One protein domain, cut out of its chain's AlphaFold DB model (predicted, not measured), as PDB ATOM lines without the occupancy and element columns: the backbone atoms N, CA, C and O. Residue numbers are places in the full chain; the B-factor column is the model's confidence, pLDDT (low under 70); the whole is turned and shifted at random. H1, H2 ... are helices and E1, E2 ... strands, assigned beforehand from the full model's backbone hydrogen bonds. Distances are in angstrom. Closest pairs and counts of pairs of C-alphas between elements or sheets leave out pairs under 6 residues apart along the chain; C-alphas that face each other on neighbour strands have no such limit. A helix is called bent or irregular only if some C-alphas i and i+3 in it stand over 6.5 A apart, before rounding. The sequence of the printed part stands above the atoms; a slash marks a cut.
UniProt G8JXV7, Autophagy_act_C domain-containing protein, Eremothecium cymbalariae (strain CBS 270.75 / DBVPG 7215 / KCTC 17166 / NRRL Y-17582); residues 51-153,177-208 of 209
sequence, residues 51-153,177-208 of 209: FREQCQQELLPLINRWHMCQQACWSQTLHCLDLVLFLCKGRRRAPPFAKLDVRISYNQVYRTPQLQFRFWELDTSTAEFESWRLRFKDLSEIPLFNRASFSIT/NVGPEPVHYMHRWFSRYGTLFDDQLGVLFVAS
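Overview. This is residues 51 to 153 and 177 to 208 of the 209 residues of the protein "Autophagy_act_C domain-containing protein" of Eremothecium cymbalariae (strain CBS 270.75 / DBVPG 7215 / KCTC 17166 / NRRL Y-17582) (UniProt G8JXV7). A strongly twisted, curled sheet of five strands, E1 to E5, has helices H1 and H2 on one face near one end, making two layers, and the short H3 packs on H2. The hairpin of E4 and E5 reaches to the other end of the long axis. The printed part has 135 residues, with three named helices and five named strands in the order H1 E1 E2 E3 E4 E5 H2 H3; the sheet is a meander, each strand the antiparallel neighbour of the one before, and the class is mixed. The whole is compact, with a radius of gyration of the C-alphas of 15.5 A, and spans 50 by 33 by 32 A.

Along the chain. Find C-alpha 51 at (11.591, 44.593, 5.320); from there H1 runs to residue 63, 15.4 A, only just irregular, with C-alphas 57 and 60 6.7 A apart. Next come E1, residues 69 to 75, 16.2 A; E2, 80 to 88, 25.7 A; E3, 96 to 107, 31.1 A; E4, 112 to 123, 35.4 A; and E5, 131 to 135. Then find H2, 185 to 196, 17.8 A, and H3, 202 to 206, ending at (3.404, 26.826, 12.990).

Arrangement. Within hydrogen-bond range are N 73 and O 82, 2.9 A, for E1 and E2; N 83 and O 102, 2.8 A, for E2 and E3; N 103 and O 116, 2.8 A, for E3 and E4; N 121 and O 133, 3.0 A, for E4 and E5. H1 is on the sheet at a height of 8.9 A. Residues 185 to 190 of H2 touch H1, closest at the C-alphas of Gln 54 and Met 186, 6.1 A, at a steep tilt of 52 degrees. H2 is on the sheet too. H3 touches H2, the C-alphas of Ser 191 and Gly 202 being closest at 6.0 A. The O i to N i+4 pairs are within range throughout H3, in 5 of 9 in H1 and 6 of 8 in H2.

Size, cuts and confidence. Residues 154 to 176 are not printed; C-alphas 153 and 177 are 18.9 A apart across this cut. No link printed whole is long. Look for pLDDT under 70 at residues 91 to 92 and 205 to 208.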
ATOM      1  N   PHE A  51      10.860  45.017   4.126       97.06
ATOM      2  CA  PHE A  51      11.591  44.593   5.320       97.06
ATOM      3  C   PHE A  51      11.065  45.290   6.576       97.06
ATOM      4  O   PHE A  51      10.807  44.632   7.587       97.06
ATOM      5  N   ARG A  52      10.907  46.619   6.524       97.75
ATOM      6  CA  ARG A  52      10.406  47.417   7.646       97.75
ATOM      7  C   ARG A  52       8.979  47.020   8.005       97.75
ATOM      8  O   ARG A  52       8.701  46.786   9.182       97.75
ATOM      9  N   GLU A  53       8.101  46.947   7.012       97.50
ATOM     10  CA  GLU A  53       6.694  46.595   7.194       97.50
ATOM     11  C   GLU A  53       6.556  45.197   7.797       97.50
ATOM     12  O   GLU A  53       5.957  45.055   8.863       97.50
ATOM     13  N   GLN A  54       7.200  44.186   7.210       97.25
ATOM     14  CA  GLN A  54       7.130  42.812   7.713       97.25
ATOM     15  C   GLN A  54       7.775  42.660   9.096       97.25
ATOM     16  O   GLN A  54       7.275  41.902   9.930       97.25
ATOM     17  N   CYS A  55       8.849  43.403   9.398       97.56
ATOM     18  CA  CYS A  55       9.425  43.418  10.744       97.56
ATOM     19  C   CYS A  55       8.432  43.934  11.789       97.56
ATOM     20  O   CYS A  55       8.308  43.346  12.862       97.56
ATOM     21  N   GLN A  56       7.750  45.043  11.501       97.19
ATOM     22  CA  GLN A  56       6.851  45.693  12.455       97.19
ATOM     23  C   GLN A  56       5.506  44.976  12.580       97.19
ATOM     24  O   GLN A  56       4.999  44.828  13.692       97.19
ATOM     25  N   GLN A  57       4.925  44.568  11.453       95.94
ATOM     26  CA  GLN A  57       3.551  44.077  11.384       95.94
ATOM     27  C   GLN A  57       3.453  42.570  11.615       95.94
ATOM     28  O   GLN A  57       2.467  42.116  12.190       95.94
ATOM     29  N   GLU A  58       4.467  41.802  11.212       94.12
ATOM     30  CA  GLU A  58       4.409  40.339  11.254       94.12
ATOM     31  C   GLU A  58       5.387  39.767  12.293       94.12
ATOM     32  O   GLU A  58       4.991  39.106  13.260       94.12
ATOM     33  N   LEU A  59       6.674  40.097  12.157       95.19
ATOM     34  CA  LEU A  59       7.734  39.459  12.933       95.19
ATOM     35  C   LEU A  59       7.764  39.906  14.405       95.19
ATOM     36  O   LEU A  59       7.892  39.071  15.302       95.19
ATOM     37  N   LEU A  60       7.645  41.207  14.686       96.25
ATOM     38  CA  LEU A  60       7.687  41.739  16.053       96.25
ATOM     39  C   LEU A  60       6.574  41.153  16.953       96.25
ATOM     40  O   LEU A  60       6.894  40.712  18.061       96.25
ATOM     41  N   PRO A  61       5.296  41.065  16.523       94.25
ATOM     42  CA  PRO A  61       4.256  40.373  17.288       94.25
ATOM     43  C   PRO A  61       4.575  38.908  17.607       94.25
ATOM     44  O   PRO A  61       4.244  38.430  18.695       94.25
ATOM     45  N   LEU A  62       5.225  38.184  16.691       92.25
ATOM     46  CA  LEU A  62       5.646  36.804  16.940       92.25
ATOM     47  C   LEU A  62       6.767  36.723  17.966       92.25
ATOM     48  O   LEU A  62       6.677  35.943  18.915       92.25
ATOM     49  N   ILE A  63       7.794  37.553  17.809       94.50
ATOM     50  CA  ILE A  63       8.944  37.568  18.712       94.50
ATOM     51  C   ILE A  63       8.534  37.969  20.129       94.50
ATOM     52  O   ILE A  63       9.041  37.396  21.086       94.50
ATOM     53  N   ASN A  64       7.557  38.861  20.294       93.44
ATOM     54  CA  ASN A  64       7.016  39.196  21.616       93.44
ATOM     55  C   ASN A  64       6.360  38.001  22.337       93.44
ATOM     56  O   ASN A  64       6.153  38.054  23.548       93.44
ATOM     57  N   ARG A  65       6.023  36.922  21.617       90.94
ATOM     58  CA  ARG A  65       5.523  35.659  22.188       90.94
ATOM     59  C   ARG A  65       6.623  34.610  22.358       90.94
ATOM     60  O   ARG A  65       6.371  33.543  22.923       90.94
ATOM     61  N   TRP A  66       7.829  34.880  21.868       91.31
ATOM     62  CA  TRP A  66       8.955  33.966  21.975       91.31
ATOM     63  C   TRP A  66       9.495  33.960  23.401       91.31
ATOM     64  O   TRP A  66      10.005  34.953  23.900       91.31
ATOM     65  N   HIS A  67       9.422  32.800  24.047       88.81
ATOM     66  CA  HIS A  67       9.759  32.633  25.460       88.81
ATOM     67  C   HIS A  67      11.203  33.001  25.851       88.81
ATOM     68  O   HIS A  67      11.452  33.252  27.027       88.81
ATOM     69  N   MET A  68      12.153  33.007  24.908       90.56
ATOM     70  CA  MET A  68      13.531  33.449  25.169       90.56
ATOM     71  C   MET A  68      13.695  34.966  25.056       90.56
ATOM     72  O   MET A  68      14.661  35.515  25.586       90.56
ATOM     73  N   CYS A  69      12.780  35.642  24.358       94.75
ATOM     74  CA  CYS A  69      12.837  37.074  24.126       94.75
ATOM     75  C   CYS A  69      12.205  37.825  25.299       94.75
ATOM     76  O   CYS A  69      10.995  37.797  25.502       94.75
ATOM     77  N   GLN A  70      13.042  38.514  26.071       94.88
ATOM     78  CA  GLN A  70      12.592  39.323  27.201       94.88
ATOM     79  C   GLN A  70      12.120  40.709  26.755       94.88
ATOM     80  O   GLN A  70      11.238  41.308  27.368       94.88
ATOM     81  N   GLN A  71      12.743  41.239  25.706       96.81
ATOM     82  CA  GLN A  71      12.413  42.534  25.137       96.81
ATOM     83  C   GLN A  71      12.636  42.488  23.632       96.81
ATOM     84  O   GLN A  71      13.701  42.071  23.185       96.81
ATOM     85  N   ALA A  72      11.667  42.987  22.873       97.56
ATOM     86  CA  ALA A  72      11.799  43.257  21.451       97.56
ATOM     87  C   ALA A  72      11.282  44.664  21.159       97.56
ATOM     88  O   ALA A  72      10.221  45.060  21.648       97.56
ATOM     89  N   CYS A  73      12.018  45.438  20.370       97.56
ATOM     90  CA  CYS A  73      11.552  46.741  19.922       97.56
ATOM     91  C   CYS A  73      12.077  47.095  18.535       97.56
ATOM     92  O   CYS A  73      13.212  46.806  18.165       97.56
ATOM     93  N   TRP A  74      11.233  47.784  17.773       97.50
ATOM     94  CA  TRP A  74      11.659  48.426  16.543       97.50
ATOM     95  C   TRP A  74      12.303  49.783  16.849       97.50
ATOM     96  O   TRP A  74      11.693  50.646  17.487       97.50
ATOM     97  N   SER A  75      13.521  49.996  16.360       95.38
ATOM     98  CA  SER A  75      14.215  51.277  16.410       95.38
ATOM     99  C   SER A  75      13.886  52.095  15.167       95.38
ATOM    100  O   SER A  75      14.359  51.794  14.072       95.38
ATOM    101  N   GLN A  76      13.112  53.171  15.334       93.12
ATOM    102  CA  GLN A  76      12.814  54.077  14.218       93.12
ATOM    103  C   GLN A  76      14.054  54.811  13.710       93.12
ATOM    104  O   GLN A  76      14.158  55.078  12.522       93.12
ATOM    105  N   THR A  77      15.010  55.112  14.592       91.81
ATOM    106  CA  THR A  77      16.236  55.834  14.225       91.81
ATOM    107  C   THR A  77      17.219  54.956  13.460       91.81
ATOM    108  O   THR A  77      17.885  55.435  12.550       91.81
ATOM    109  N   LEU A  78      17.342  53.683  13.844       90.88
ATOM    110  CA  LEU A  78      18.300  52.757  13.232       90.88
ATOM    111  C   LEU A  78      17.669  51.862  12.158       90.88
ATOM    112  O   LEU A  78      18.391  51.114  11.507       90.88
ATOM    113  N   HIS A  79      16.346  51.931  11.983       94.31
ATOM    114  CA  HIS A  79      15.566  51.066  11.095       94.31
ATOM    115  C   HIS A  79      15.899  49.578  11.279       94.31
ATOM    116  O   HIS A  79      16.152  48.847  10.322       94.31
ATOM    117  N   CYS A  80      15.935  49.146  12.537       96.56
ATOM    118  CA  CYS A  80      16.267  47.780  12.914       96.56
ATOM    119  C   CYS A  80      15.347  47.273  14.019       96.56
ATOM    120  O   CYS A  80      14.741  48.048  14.763       96.56
ATOM    121  N   LEU A  81      15.280  45.955  14.141       98.06
ATOM    122  CA  LEU A  81      14.610  45.267  15.230       98.06
ATOM    123  C   LEU A  81      15.665  44.800  16.240       98.06
ATOM    124  O   LEU A  81      16.525  43.983  15.910       98.06
ATOM    125  N   ASP A  82      15.595  45.337  17.455       97.69
ATOM    126  CA  ASP A  82      16.495  45.018  18.565       97.69
ATOM    127  C   ASP A  82      15.790  44.083  19.554       97.69
ATOM    128  O   ASP A  82      14.663  44.345  19.984       97.69
ATOM    129  N   LEU A  83      16.464  42.995  19.919       98.06
ATOM    130  CA  LEU A  83      15.974  41.958  20.821       98.06
ATOM    131  C   LEU A  83      16.951  41.755  21.981       98.06
ATOM    132  O   LEU A  83      18.167  41.835  21.810       98.06
ATOM    133  N   VAL A  84      16.420  41.403  23.148       97.75
ATOM    134  CA  VAL A  84      17.194  40.918  24.294       97.75
ATOM    135  C   VAL A  84      16.736  39.505  24.611       97.75
ATOM    136  O   VAL A  84      15.583  39.296  24.995       97.75
ATOM    137  N   LEU A  85      17.636  38.538  24.445       96.19
ATOM    138  CA  LEU A  85      17.374  37.128  24.720       96.19
ATOM    139  C   LEU A  85      18.049  36.707  26.021       96.19
ATOM    140  O   LEU A  85      19.231  36.987  26.222       96.19
ATOM    141  N   PHE A  86      17.328  36.002  26.887       93.62
ATOM    142  CA  PHE A  86      17.875  35.440  28.121       93.62
ATOM    143  C   PHE A  86      18.150  33.947  27.971       93.62
ATOM    144  O   PHE A  86      17.299  33.172  27.541       93.62
ATOM    145  N   LEU A  87      19.369  33.554  28.339       91.50
ATOM    146  CA  LEU A  87      19.854  32.186  28.245       91.50
ATOM    147  C   LEU A  87      19.864  31.571  29.645       91.50
ATOM    148  O   LEU A  87      20.594  32.021  30.533       91.50
ATOM    149  N   CYS A  88      19.064  30.525  29.841       86.81
ATOM    150  CA  CYS A  88      18.914  29.838  31.124       86.81
ATOM    151  C   CYS A  88      19.517  28.427  31.062       86.81
ATOM    152  O   CYS A  88      19.423  27.746  30.043       86.81
ATOM    153  N   LYS A  89      20.121  27.950  32.161       80.12
ATOM    154  CA  LYS A  89      20.574  26.550  32.251       80.12
ATOM    155  C   LYS A  89      19.404  25.647  32.644       80.12
ATOM    156  O   LYS A  89      18.890  25.745  33.755       80.12
ATOM    157  N   GLY A  90      19.032  24.710  31.776       73.75
ATOM    158  CA  GLY A  90      18.068  23.659  32.106       73.75
ATOM    159  C   GLY A  90      16.609  24.132  32.143       73.75
ATOM    160  O   GLY A  90      16.090  24.639  31.155       73.75
ATOM    161  N   ARG A  91      15.898  23.880  33.255       61.25
ATOM    162  CA  ARG A  91      14.435  24.081  33.349       61.25
ATOM    163  C   ARG A  91      14.050  25.567  33.269       61.25
ATOM    164  O   ARG A  91      14.765  26.417  33.792       61.25
ATOM    165  N   ARG A  92      12.839  25.846  32.759       61.69
ATOM    166  CA  ARG A  92      12.204  27.173  32.529       61.69
ATOM    167  C   ARG A  92      12.199  28.189  33.696       61.69
ATOM    168  O   ARG A  92      11.663  29.275  33.530       61.69
ATOM    169  N   ARG A  93      12.730  27.865  34.880       71.75
ATOM    170  CA  ARG A  93      12.770  28.753  36.062       71.75
ATOM    171  C   ARG A  93      14.178  29.028  36.595       71.75
ATOM    172  O   ARG A  93      14.303  29.680  37.626       71.75
ATOM    173  N   ALA A  94      15.224  28.509  35.955       80.19
ATOM    174  CA  ALA A  94      16.583  28.867  36.340       80.19
ATOM    175  C   ALA A  94      16.844  30.349  36.015       80.19
ATOM    176  O   ALA A  94      16.373  30.818  34.975       80.19
ATOM    177  N   PRO A  95      17.583  31.080  36.871       84.19
ATOM    178  CA  PRO A  95      18.010  32.431  36.539       84.19
ATOM    179  C   PRO A  95      18.874  32.413  35.265       84.19
ATOM    180  O   PRO A  95      19.593  31.430  35.025       84.19
ATOM    181  N   PRO A  96      18.814  33.473  34.443       89.44
ATOM    182  CA  PRO A  96      19.643  33.559  33.256       89.44
ATOM    183  C   PRO A  96      21.116  33.637  33.662       89.44
ATOM    184  O   PRO A  96      21.489  34.380  34.566       89.44
ATOM    185  N   PHE A  97      21.964  32.858  32.994       91.25
ATOM    186  CA  PHE A  97      23.417  32.900  33.207       91.25
ATOM    187  C   PHE A  97      24.121  33.782  32.170       91.25
ATOM    188  O   PHE A  97      25.243  34.240  32.385       91.25
ATOM    189  N   ALA A  98      23.458  33.994  31.038       95.00
ATOM    190  CA  ALA A  98      23.923  34.799  29.929       95.00
ATOM    191  C   ALA A  98      22.731  35.512  29.282       95.00
ATOM    192  O   ALA A  98      21.579  35.089  29.420       95.00
ATOM    193  N   LYS A  99      23.017  36.574  28.536       96.06
ATOM    194  CA  LYS A  99      22.045  37.191  27.637       96.06
ATOM    195  C   LYS A  99      22.675  37.513  26.293       96.06
ATOM    196  O   LYS A  99      23.891  37.692  26.189       96.06
ATOM    197  N   LEU A 100      21.830  37.612  25.278       98.00
ATOM    198  CA  LEU A 100      22.198  38.072  23.950       98.00
ATOM    199  C   LEU A 100      21.463  39.373  23.662       98.00
ATOM    200  O   LEU A 100      20.240  39.414  23.762       98.00
ATOM    201  N   ASP A 101      22.198  40.405  23.260       98.06
ATOM    202  CA  ASP A 101      21.568  41.473  22.485       98.06
ATOM    203  C   ASP A 101      21.598  41.019  21.032       98.06
ATOM    204  O   ASP A 101      22.669  40.687  20.527       98.06
ATOM    205  N   VAL A 102      20.454  40.995  20.362       98.31
ATOM    206  CA  VAL A 102      20.336  40.604  18.955       98.31
ATOM    207  C   VAL A 102      19.779  41.779  18.172       98.31
ATOM    208  O   VAL A 102      18.851  42.443  18.621       98.31
ATOM    209  N   ARG A 103      20.336  42.033  16.994       97.94
ATOM    210  CA  ARG A 103      19.884  43.071  16.075       97.94
ATOM    211  C   ARG A 103      19.607  42.461  14.713       97.94
ATOM    212  O   ARG A 103      20.443  41.743  14.168       97.94
ATOM    213  N   ILE A 104      18.443  42.788  14.168       98.12
ATOM    214  CA  ILE A 104      18.048  42.478  12.797       98.12
ATOM    215  C   ILE A 104      17.961  43.806  12.057       98.12
ATOM    216  O   ILE A 104      17.064  44.613  12.308       98.12
ATOM    217  N   SER A 105      18.925  44.059  11.181       96.50
ATOM    218  CA  SER A 105      18.985  45.262  10.350       96.50
ATOM    219  C   SER A 105      18.836  44.902   8.878       96.50
ATOM    220  O   SER A 105      18.847  43.731   8.510       96.50
ATOM    221  N   TYR A 106      18.685  45.903   8.022       96.00
ATOM    222  CA  TYR A 106      18.664  45.699   6.581       96.00
ATOM    223  C   TYR A 106      20.032  46.016   5.977       96.00
ATOM    224  O   TYR A 106      20.545  47.131   6.120       96.00
ATOM    225  N   ASN A 107      20.631  45.044   5.291       92.50
ATOM    226  CA  ASN A 107      21.865  45.247   4.548       92.50
ATOM    227  C   ASN A 107      21.539  45.842   3.175       92.50
ATOM    228  O   ASN A 107      20.993  45.161   2.319       92.50
ATOM    229  N   GLN A 108      21.907  47.100   2.943       91.06
ATOM    230  CA  GLN A 108      21.617  47.796   1.682       91.06
ATOM    231  C   GLN A 108      22.393  47.238   0.478       91.06
ATOM    232  O   GLN A 108      21.922  47.342  -0.651       91.06
ATOM    233  N   VAL A 109      23.575  46.656   0.710       88.12
ATOM    234  CA  VAL A 109      24.446  46.134  -0.354       88.12
ATOM    235  C   VAL A 109      23.883  44.828  -0.897       88.12
ATOM    236  O   VAL A 109      23.729  44.679  -2.105       88.12
ATOM    237  N   TYR A 110      23.531  43.911   0.005       88.44
ATOM    238  CA  TYR A 110      22.956  42.615  -0.354       88.44
ATOM    239  C   TYR A 110      21.429  42.620  -0.377       88.44
ATOM    240  O   TYR A 110      20.845  41.586  -0.648       88.44
ATOM    241  N   ARG A 111      20.781  43.747  -0.057       92.12
ATOM    242  CA  ARG A 111      19.318  43.896   0.049       92.12
ATOM    243  C   ARG A 111      18.642  42.718   0.765       92.12
ATOM    244  O   ARG A 111      17.640  42.160   0.325       92.12
ATOM    245  N   THR A 112      19.239  42.324   1.881       93.88
ATOM    246  CA  THR A 112      18.807  41.197   2.705       93.88
ATOM    247  C   THR A 112      18.830  41.592   4.178       93.88
ATOM    248  O   THR A 112      19.557  42.514   4.571       93.88
ATOM    249  N   PRO A 113      18.050  40.912   5.032       96.25
ATOM    250  CA  PRO A 113      18.160  41.096   6.467       96.25
ATOM    251  C   PRO A 113      19.522  40.608   6.974       96.25
ATOM    252  O   PRO A 113      20.022  39.557   6.579       96.25
ATOM    253  N   GLN A 114      20.103  41.365   7.893       96.25
ATOM    254  CA  GLN A 114      21.379  41.099   8.536       96.25
ATOM    255  C   GLN A 114      21.143  40.790  10.010       96.25
ATOM    256  O   GLN A 114      20.661  41.639  10.762       96.25
ATOM    257  N   LEU A 115      21.538  39.589  10.432       97.75
ATOM    258  CA  LEU A 115      21.516  39.195  11.835       97.75
ATOM    259  C   LEU A 115      22.850  39.539  12.502       97.75
ATOM    260  O   LEU A 115      23.923  39.214  11.984       97.75
ATOM    261  N   GLN A 116      22.776  40.191  13.656       97.81
ATOM    262  CA  GLN A 116      23.922  40.533  14.488       97.81
ATOM    263  C   GLN A 116      23.614  40.196  15.942       97.81
ATOM    264  O   GLN A 116      22.464  40.303  16.367       97.81
ATOM    265  N   PHE A 117      24.620  39.828  16.733       98.31
ATOM    266  CA  PHE A 117      24.427  39.665  18.172       98.31
ATOM    267  C   PHE A 117      25.656  40.036  19.007       98.31
ATOM    268  O   PHE A 117      26.787  40.058  18.525       98.31
ATOM    269  N   ARG A 118      25.430  40.314  20.292       97.94
ATOM    270  CA  ARG A 118      26.457  40.460  21.331       97.94
ATOM    271  C   ARG A 118      26.157  39.515  22.473       97.94
ATOM    272  O   ARG A 118      25.002  39.356  22.854       97.94
ATOM    273  N   PHE A 119      27.206  38.935  23.040       97.94
ATOM    274  CA  PHE A 119      27.100  38.006  24.153       97.94
ATOM    275  C   PHE A 119      27.512  38.665  25.467       97.94
ATOM    276  O   PHE A 119      28.575  39.278  25.572       97.94
ATOM    277  N   TRP A 120      26.660  38.514  26.475       97.75
ATOM    278  CA  TRP A 120      26.880  39.046  27.807       97.75
ATOM    279  C   TRP A 120      26.804  37.926  28.834       97.75
ATOM    280  O   TRP A 120      25.899  37.091  28.788       97.75
ATOM    281  N   GLU A 121      27.708  37.956  29.803       95.50
ATOM    282  CA  GLU A 121      27.693  37.045  30.947       95.50
ATOM    283  C   GLU A 121      27.275  37.788  32.205       95.50
ATOM    284  O   GLU A 121      27.629  38.959  32.389       95.50
ATOM    285  N   LEU A 122      26.533  37.091  33.064       93.62
ATOM    286  CA  LEU A 122      26.215  37.599  34.385       93.62
ATOM    287  C   LEU A 122      27.510  37.691  35.200       93.62
ATOM    288  O   LEU A 122      28.239  36.710  35.363       93.62
ATOM    289  N   ASP A 123      27.799  38.880  35.706       92.12
ATOM    290  CA  ASP A 123      28.928  39.126  36.583       92.12
ATOM    291  C   ASP A 123      28.539  38.809  38.027       92.12
ATOM    292  O   ASP A 123      27.793  39.524  38.690       92.12
ATOM    293  N   THR A 124      29.063  37.685  38.500       87.19
ATOM    294  CA  THR A 124      28.803  37.154  39.842       87.19
ATOM    295  C   THR A 124      29.763  37.701  40.897       87.19
ATOM    296  O   THR A 124      29.689  37.288  42.052       87.19
ATOM    297  N   SER A 125      30.664  38.627  40.535       88.50
ATOM    298  CA  SER A 125      31.608  39.217  41.494       88.50
ATOM    299  C   SER A 125      30.957  40.215  42.459       88.50
ATOM    300  O   SER A 125      31.505  40.464  43.531       88.50
ATOM    301  N   THR A 126      29.779  40.743  42.116       81.00
ATOM    302  CA  THR A 126      29.002  41.674  42.945       81.00
ATOM    303  C   THR A 126      27.711  41.015  43.430       81.00
ATOM    304  O   THR A 126      26.843  40.696  42.623       81.00
ATOM    305  N   ALA A 127      27.548  40.827  44.744       77.81
ATOM    306  CA  ALA A 127      26.343  40.205  45.317       77.81
ATOM    307  C   ALA A 127      25.160  41.180  45.493       77.81
ATOM    308  O   ALA A 127      24.033  40.750  45.720       77.81
ATOM    309  N   GLU A 128      25.411  42.489  45.414       85.50
ATOM    310  CA  GLU A 128      24.428  43.529  45.753       85.50
ATOM    311  C   GLU A 128      23.504  43.903  44.591       85.50
ATOM    312  O   GLU A 128      22.385  44.369  44.809       85.50
ATOM    313  N   PHE A 129      23.958  43.715  43.353       86.62
ATOM    314  CA  PHE A 129      23.190  44.045  42.160       86.62
ATOM    315  C   PHE A 129      23.569  43.146  40.988       86.62
ATOM    316  O   PHE A 129      24.694  42.662  40.870       86.62
ATOM    317  N   GLU A 130      22.601  42.959  40.097       88.50
ATOM    318  CA  GLU A 130      22.791  42.252  38.840       88.50
ATOM    319  C   GLU A 130      23.631  43.113  37.889       88.50
ATOM    320  O   GLU A 130      23.242  44.230  37.531       88.50
ATOM    321  N   SER A 131      24.787  42.602  37.473       92.44
ATOM    322  CA  SER A 131      25.657  43.263  36.503       92.44
ATOM    323  C   SER A 131      25.988  42.322  35.347       92.44
ATOM    324  O   SER A 131      26.091  41.109  35.508       92.44
ATOM    325  N   TRP A 132      26.107  42.878  34.142       95.12
ATOM    326  CA  TRP A 132      26.352  42.118  32.914       95.12
ATOM    327  C   TRP A 132      27.630  42.612  32.256       95.12
ATOM    328  O   TRP A 132      27.785  43.814  32.029       95.12
ATOM    329  N   ARG A 133      28.527  41.694  31.897       95.38
ATOM    330  CA  ARG A 133      29.771  42.017  31.189       95.38
ATOM    331  C   ARG A 133      29.686  41.564  29.743       95.38
ATOM    332  O   ARG A 133      29.341  40.415  29.480       95.38
ATOM    333  N   LEU A 134      30.028  42.459  28.818       96.69
ATOM    334  CA  LEU A 134      30.189  42.122  27.405       96.69
ATOM    335  C   LEU A 134      31.401  41.202  27.252       96.69
ATOM    336  O   LEU A 134      32.462  41.473  27.823       96.69
ATOM    337  N   ARG A 135      31.248  40.110  26.504       96.44
ATOM    338  CA  ARG A 135      32.306  39.116  26.313       96.44
ATOM    339  C   ARG A 135      32.448  38.780  24.838       96.44
ATOM    340  O   ARG A 135      31.473  38.445  24.172       96.44
ATOM    341  N   PHE A 136      33.688  38.821  24.368       95.00
ATOM    342  CA  PHE A 136      34.075  38.321  23.056       95.00
ATOM    343  C   PHE A 136      34.762  36.978  23.271       95.00
ATOM    344  O   PHE A 136      35.884  36.923  23.768       95.00
ATOM    345  N   LYS A 137      34.027  35.907  22.996       94.19
ATOM    346  CA  LYS A 137      34.465  34.522  23.131       94.19
ATOM    347  C   LYS A 137      34.595  33.847  21.777       94.19
ATOM    348  O   LYS A 137      34.006  34.303  20.789       94.19
ATOM    349  N   ASP A 138      35.283  32.715  21.762       94.06
ATOM    350  CA  ASP A 138      35.172  31.796  20.643       94.06
ATOM    351  C   ASP A 138      33.726  31.309  20.513       94.06
ATOM    352  O   ASP A 138      33.030  31.058  21.501       94.06
ATOM    353  N   LEU A 139      33.260  31.138  19.275       93.25
ATOM    354  CA  LEU A 139      31.876  30.738  19.005       93.25
ATOM    355  C   LEU A 139      31.516  29.371  19.611       93.25
ATOM    356  O   LEU A 139      30.343  29.026  19.654       93.25
ATOM    357  N   SER A 140      32.496  28.547  20.001       92.75
ATOM    358  CA  SER A 140      32.275  27.260  20.688       92.75
ATOM    359  C   SER A 140      31.887  27.409  22.149       92.75
ATOM    360  O   SER A 140      31.344  26.472  22.722       92.75
ATOM    361  N   GLU A 141      32.168  28.558  22.753       93.56
ATOM    362  CA  GLU A 141      31.822  28.839  24.144       93.56
ATOM    363  C   GLU A 141      30.476  29.555  24.282       93.56
ATOM    364  O   GLU A 141      29.926  29.644  25.380       93.56
ATOM    365  N   ILE A 142      29.950  30.092  23.179       94.50
ATOM    366  CA  ILE A 142      28.645  30.744  23.149       94.50
ATOM    367  C   ILE A 142      27.588  29.653  22.930       94.50
ATOM    368  O   ILE A 142      27.725  28.868  21.989       94.50
ATOM    369  N   PRO A 143      26.535  29.577  23.765       92.75
ATOM    370  CA  PRO A 143      25.502  28.545  23.673       92.75
ATOM    371  C   PRO A 143      24.554  28.816  22.494       92.75
ATOM    372  O   PRO A 143      23.415  29.241  22.668       92.75
ATOM    373  N   LEU A 144      25.060  28.602  21.282       93.25
ATOM    374  CA  LEU A 144      24.333  28.687  20.020       93.25
ATOM    375  C   LEU A 144      23.974  27.269  19.562       93.25
ATOM    376  O   LEU A 144      24.799  26.362  19.670       93.25
ATOM    377  N   PHE A 145      22.772  27.080  19.023       90.44
ATOM    378  CA  PHE A 145      22.265  25.756  18.650       90.44
ATOM    379  C   PHE A 145      22.783  25.335  17.270       90.44
ATOM    380  O   PHE A 145      23.697  24.520  17.151       90.44
ATOM    381  N   ASN A 146      22.278  25.954  16.202       87.31
ATOM    382  CA  ASN A 146      22.584  25.554  14.824       87.31
ATOM    383  C   ASN A 146      23.834  26.217  14.232       87.31
ATOM    384  O   ASN A 146      23.915  26.439  13.025       87.31
ATOM    385  N   ARG A 147      24.843  26.509  15.056       89.94
ATOM    386  CA  ARG A 147      26.040  27.271  14.655       89.94
ATOM    387  C   ARG A 147      26.721  26.742  13.391       89.94
ATOM    388  O   ARG A 147      27.152  27.537  12.573       89.94
ATOM    389  N   ALA A 148      26.825  25.422  13.221       88.38
ATOM    390  CA  ALA A 148      27.511  24.822  12.071       88.38
ATOM    391  C   ALA A 148      26.849  25.147  10.717       88.38
ATOM    392  O   ALA A 148      27.487  25.001   9.681       88.38
ATOM    393  N   SER A 149      25.587  25.593  10.729       89.50
ATOM    394  CA  SER A 149      24.863  26.030   9.530       89.50
ATOM    395  C   SER A 149      25.118  27.495   9.167       89.50
ATOM    396  O   SER A 149      24.566  27.960   8.179       89.50
ATOM    397  N   PHE A 150      25.903  28.232   9.960       92.69
ATOM    398  CA  PHE A 150      26.110  29.665   9.780       92.69
ATOM    399  C   PHE A 150      27.593  30.022   9.813       92.69
ATOM    400  O   PHE A 150      28.342  29.599  10.695       92.69
ATOM    401  N   SER A 151      28.006  30.889   8.891       94.56
ATOM    402  CA  SER A 151      29.300  31.559   8.982       94.56
ATOM    403  C   SER A 151      29.146  32.833   9.808       94.56
ATOM    404  O   SER A 151      28.369  33.714   9.446       94.56
ATOM    405  N   ILE A 152      29.877  32.938  10.919       96.56
ATOM    406  CA  ILE A 152      29.764  34.053  11.867       96.56
ATOM    407  C   ILE A 152      31.144  34.672  12.074       96.56
ATOM    408  O   ILE A 152      32.112  33.964  12.344       96.56
ATOM    409  N   THR A 153      31.230  35.995  11.976       96.25
ATOM    410  CA  THR A 153      32.475  36.751  12.169       96.25
ATOM    411  C   THR A 153      32.306  37.787  13.271       96.25
ATOM    412  O   THR A 153      31.217  38.311  13.470       96.25
ATOM    413  N   ASN A 177      18.720  30.097   1.026       86.25
ATOM    414  CA  ASN A 177      18.114  29.545   2.236       86.25
ATOM    415  C   ASN A 177      16.639  29.935   2.439       86.25
ATOM    416  O   ASN A 177      15.888  29.172   3.049       86.25
ATOM    417  N   VAL A 178      16.225  31.134   2.017       89.12
ATOM    418  CA  VAL A 178      14.891  31.699   2.330       89.12
ATOM    419  C   VAL A 178      13.927  31.616   1.147       89.12
ATOM    420  O   VAL A 178      12.703  31.566   1.337       89.12
ATOM    421  N   GLY A 179      14.479  31.561  -0.063       86.81
ATOM    422  CA  GLY A 179      13.732  31.558  -1.308       86.81
ATOM    423  C   GLY A 179      13.203  32.944  -1.708       86.81
ATOM    424  O   GLY A 179      13.181  33.874  -0.899       86.81
ATOM    425  N   PRO A 180      12.736  33.073  -2.960       86.88
ATOM    426  CA  PRO A 180      12.521  34.364  -3.616       86.88
ATOM    427  C   PRO A 180      11.207  35.076  -3.257       86.88
ATOM    428  O   PRO A 180      11.016  36.228  -3.631       86.88
ATOM    429  N   GLU A 181      10.277  34.400  -2.581       88.75
ATOM    430  CA  GLU A 181       8.909  34.890  -2.376       88.75
ATOM    431  C   GLU A 181       8.870  36.120  -1.439       88.75
ATOM    432  O   GLU A 181       9.208  35.988  -0.258       88.75
ATOM    433  N   PRO A 182       8.452  37.315  -1.887       87.62
ATOM    434  CA  PRO A 182       8.433  38.497  -1.025       87.62
ATOM    435  C   PRO A 182       7.407  38.388   0.110       87.62
ATOM    436  O   PRO A 182       7.647  38.893   1.207       87.62
ATOM    437  N   VAL A 183       6.283  37.701  -0.106       91.25
ATOM    438  CA  VAL A 183       5.228  37.568   0.907       91.25
ATOM    439  C   VAL A 183       5.730  36.725   2.084       91.25
ATOM    440  O   VAL A 183       6.260  35.631   1.889       91.25
ATOM    441  N   HIS A 184       5.584  37.225   3.316       91.81
ATOM    442  CA  HIS A 184       6.077  36.584   4.548       91.81
ATOM    443  C   HIS A 184       7.579  36.246   4.531       91.81
ATOM    444  O   HIS A 184       8.032  35.302   5.190       91.81
ATOM    445  N   TYR A 185       8.375  37.003   3.776       94.31
ATOM    446  CA  TYR A 185       9.815  36.800   3.673       94.31
ATOM    447  C   TYR A 185      10.492  36.832   5.049       94.31
ATOM    448  O   TYR A 185      11.247  35.918   5.383       94.31
ATOM    449  N   MET A 186      10.179  37.820   5.897       96.00
ATOM    450  CA  MET A 186      10.773  37.929   7.236       96.00
ATOM    451  C   MET A 186      10.385  36.780   8.166       96.00
ATOM    452  O   MET A 186      11.190  36.397   9.016       96.00
ATOM    453  N   HIS A 187       9.199  36.185   7.996       93.62
ATOM    454  CA  HIS A 187       8.820  34.979   8.734       93.62
ATOM    455  C   HIS A 187       9.702  33.800   8.358       93.62
ATOM    456  O   HIS A 187      10.262  33.152   9.242       93.62
ATOM    457  N   ARG A 188       9.860  33.528   7.057       92.94
ATOM    458  CA  ARG A 188      10.710  32.425   6.589       92.94
ATOM    459  C   ARG A 188      12.168  32.661   6.963       92.94
ATOM    460  O   ARG A 188      12.817  31.762   7.498       92.94
ATOM    461  N   TRP A 189      12.649  33.887   6.762       94.88
ATOM    462  CA  TRP A 189      13.994  34.293   7.142       94.88
ATOM    463  C   TRP A 189      14.238  34.051   8.633       94.88
ATOM    464  O   TRP A 189      15.162  33.326   8.994       94.88
ATOM    465  N   PHE A 190      13.381  34.565   9.519       94.94
ATOM    466  CA  PHE A 190      13.594  34.400  10.957       94.94
ATOM    467  C   PHE A 190      13.368  32.959  11.427       94.94
ATOM    468  O   PHE A 190      14.084  32.494  12.310       94.94
ATOM    469  N   SER A 191      12.458  32.212  10.793       92.00
ATOM    470  CA  SER A 191      12.275  30.775  11.051       92.00
ATOM    471  C   SER A 191      13.545  29.969  10.781       92.00
ATOM    472  O   SER A 191      13.751  28.942  11.418       92.00
ATOM    473  N   ARG A 192      14.407  30.423   9.859       92.31
ATOM    474  CA  ARG A 192      15.713  29.816   9.577       92.31
ATOM    475  C   ARG A 192      16.806  30.377  10.483       92.31
ATOM    476  O   ARG A 192      17.458  29.619  11.201       92.31
ATOM    477  N   TYR A 193      17.005  31.691  10.462       94.62
ATOM    478  CA  TYR A 193      18.125  32.358  11.134       94.62
ATOM    479  C   TYR A 193      17.974  32.393  12.657       94.62
ATOM    480  O   TYR A 193      18.960  32.275  13.381       94.62
ATOM    481  N   GLY A 194      16.747  32.477  13.169       93.81
ATOM    482  CA  GLY A 194      16.484  32.432  14.603       93.81
ATOM    483  C   GLY A 194      16.812  31.073  15.237       93.81
ATOM    484  O   GLY A 194      17.072  31.018  16.438       93.81
ATOM    485  N   THR A 195      16.923  29.996  14.443       93.38
ATOM    486  CA  THR A 195      17.372  28.679  14.942       93.38
ATOM    487  C   THR A 195      18.816  28.667  15.434       93.38
ATOM    488  O   THR A 195      19.252  27.725  16.096       93.38
ATOM    489  N   LEU A 196      19.574  29.728  15.151       95.06
ATOM    490  CA  LEU A 196      20.866  29.954  15.779       95.06
ATOM    491  C   LEU A 196      20.746  30.050  17.312       95.06
ATOM    492  O   LEU A 196      21.660  29.629  18.023       95.06
ATOM    493  N   PHE A 197      19.625  30.576  17.811       94.00
ATOM    494  CA  PHE A 197      19.396  30.848  19.231       94.00
ATOM    495  C   PHE A 197      18.434  29.870  19.908       94.00
ATOM    496  O   PHE A 197      18.493  29.752  21.128       94.00
ATOM    497  N   ASP A 198      17.560  29.203  19.151       91.31
ATOM    498  CA  ASP A 198      16.551  28.273  19.674       91.31
ATOM    499  C   ASP A 198      16.187  27.229  18.611       91.31
ATOM    500  O   ASP A 198      15.617  27.558  17.569       91.31
ATOM    501  N   ASP A 199      16.498  25.960  18.860       86.56
ATOM    502  CA  ASP A 199      16.169  24.861  17.947       86.56
ATOM    503  C   ASP A 199      14.661  24.546  17.896       86.56
ATOM    504  O   ASP A 199      14.194  23.913  16.947       86.56
ATOM    505  N   GLN A 200      13.876  25.041  18.858       84.12
ATOM    506  CA  GLN A 200      12.421  24.884  18.914       84.12
ATOM    507  C   GLN A 200      11.660  26.068  18.321       84.12
ATOM    508  O   GLN A 200      10.424  26.076  18.339       84.12
ATOM    509  N   LEU A 201      12.361  27.054  17.752       83.25
ATOM    510  CA  LEU A 201      11.738  28.264  17.219       83.25
ATOM    511  C   LEU A 201      10.646  27.961  16.181       83.25
ATOM    512  O   LEU A 201       9.631  28.652  16.141       83.25
ATOM    513  N   GLY A 202      10.801  26.886  15.398       71.19
ATOM    514  CA  GLY A 202       9.808  26.454  14.408       71.19
ATOM    515  C   GLY A 202       8.401  26.234  14.983       71.19
ATOM    516  O   GLY A 202       7.417  26.471  14.286       71.19
ATOM    517  N   VAL A 203       8.272  25.878  16.268       70.06
ATOM    518  CA  VAL A 203       6.967  25.701  16.934       70.06
ATOM    519  C   VAL A 203       6.185  27.018  17.020       70.06
ATOM    520  O   VAL A 203       4.959  27.009  16.932       70.06
ATOM    521  N   LEU A 204       6.868  28.161  17.149       70.88
ATOM    522  CA  LEU A 204       6.213  29.473  17.220       70.88
ATOM    523  C   LEU A 204       5.565  29.876  15.897       70.88
ATOM    524  O   LEU A 204       4.527  30.529  15.916       70.88
ATOM    525  N   PHE A 205       6.169  29.479  14.777       68.19
ATOM    526  CA  PHE A 205       5.730  29.873  13.439       68.19
ATOM    527  C   PHE A 205       4.596  28.992  12.902       68.19
ATOM    528  O   PHE A 205       3.756  29.473  12.144       68.19
ATOM    529  N   VAL A 206       4.512  27.733  13.344       63.38
ATOM    530  CA  VAL A 206       3.404  26.826  12.990       63.38
ATOM    531  C   VAL A 206       2.100  27.214  13.696       63.38
ATOM    532  O   VAL A 206       1.030  27.042  13.130       63.38
ATOM    533  N   ALA A 207       2.163  27.771  14.909       54.62
ATOM    534  CA  ALA A 207       0.976  28.158  15.684       54.62
ATOM    535  C   ALA A 207       0.360  29.517  15.275       54.62
ATOM    536  O   ALA A 207      -0.587  29.982  15.910       54.62
ATOM    537  N   SER A 208       0.942  30.188  14.281       51.31
ATOM    538  CA  SER A 208       0.553  31.527  13.818       51.31
ATOM    539  C   SER A 208      -0.013  31.572  12.397       51.31
ATOM    540  O   SER A 208      -0.375  32.658  11.948       51.31
TER     541      SER A 208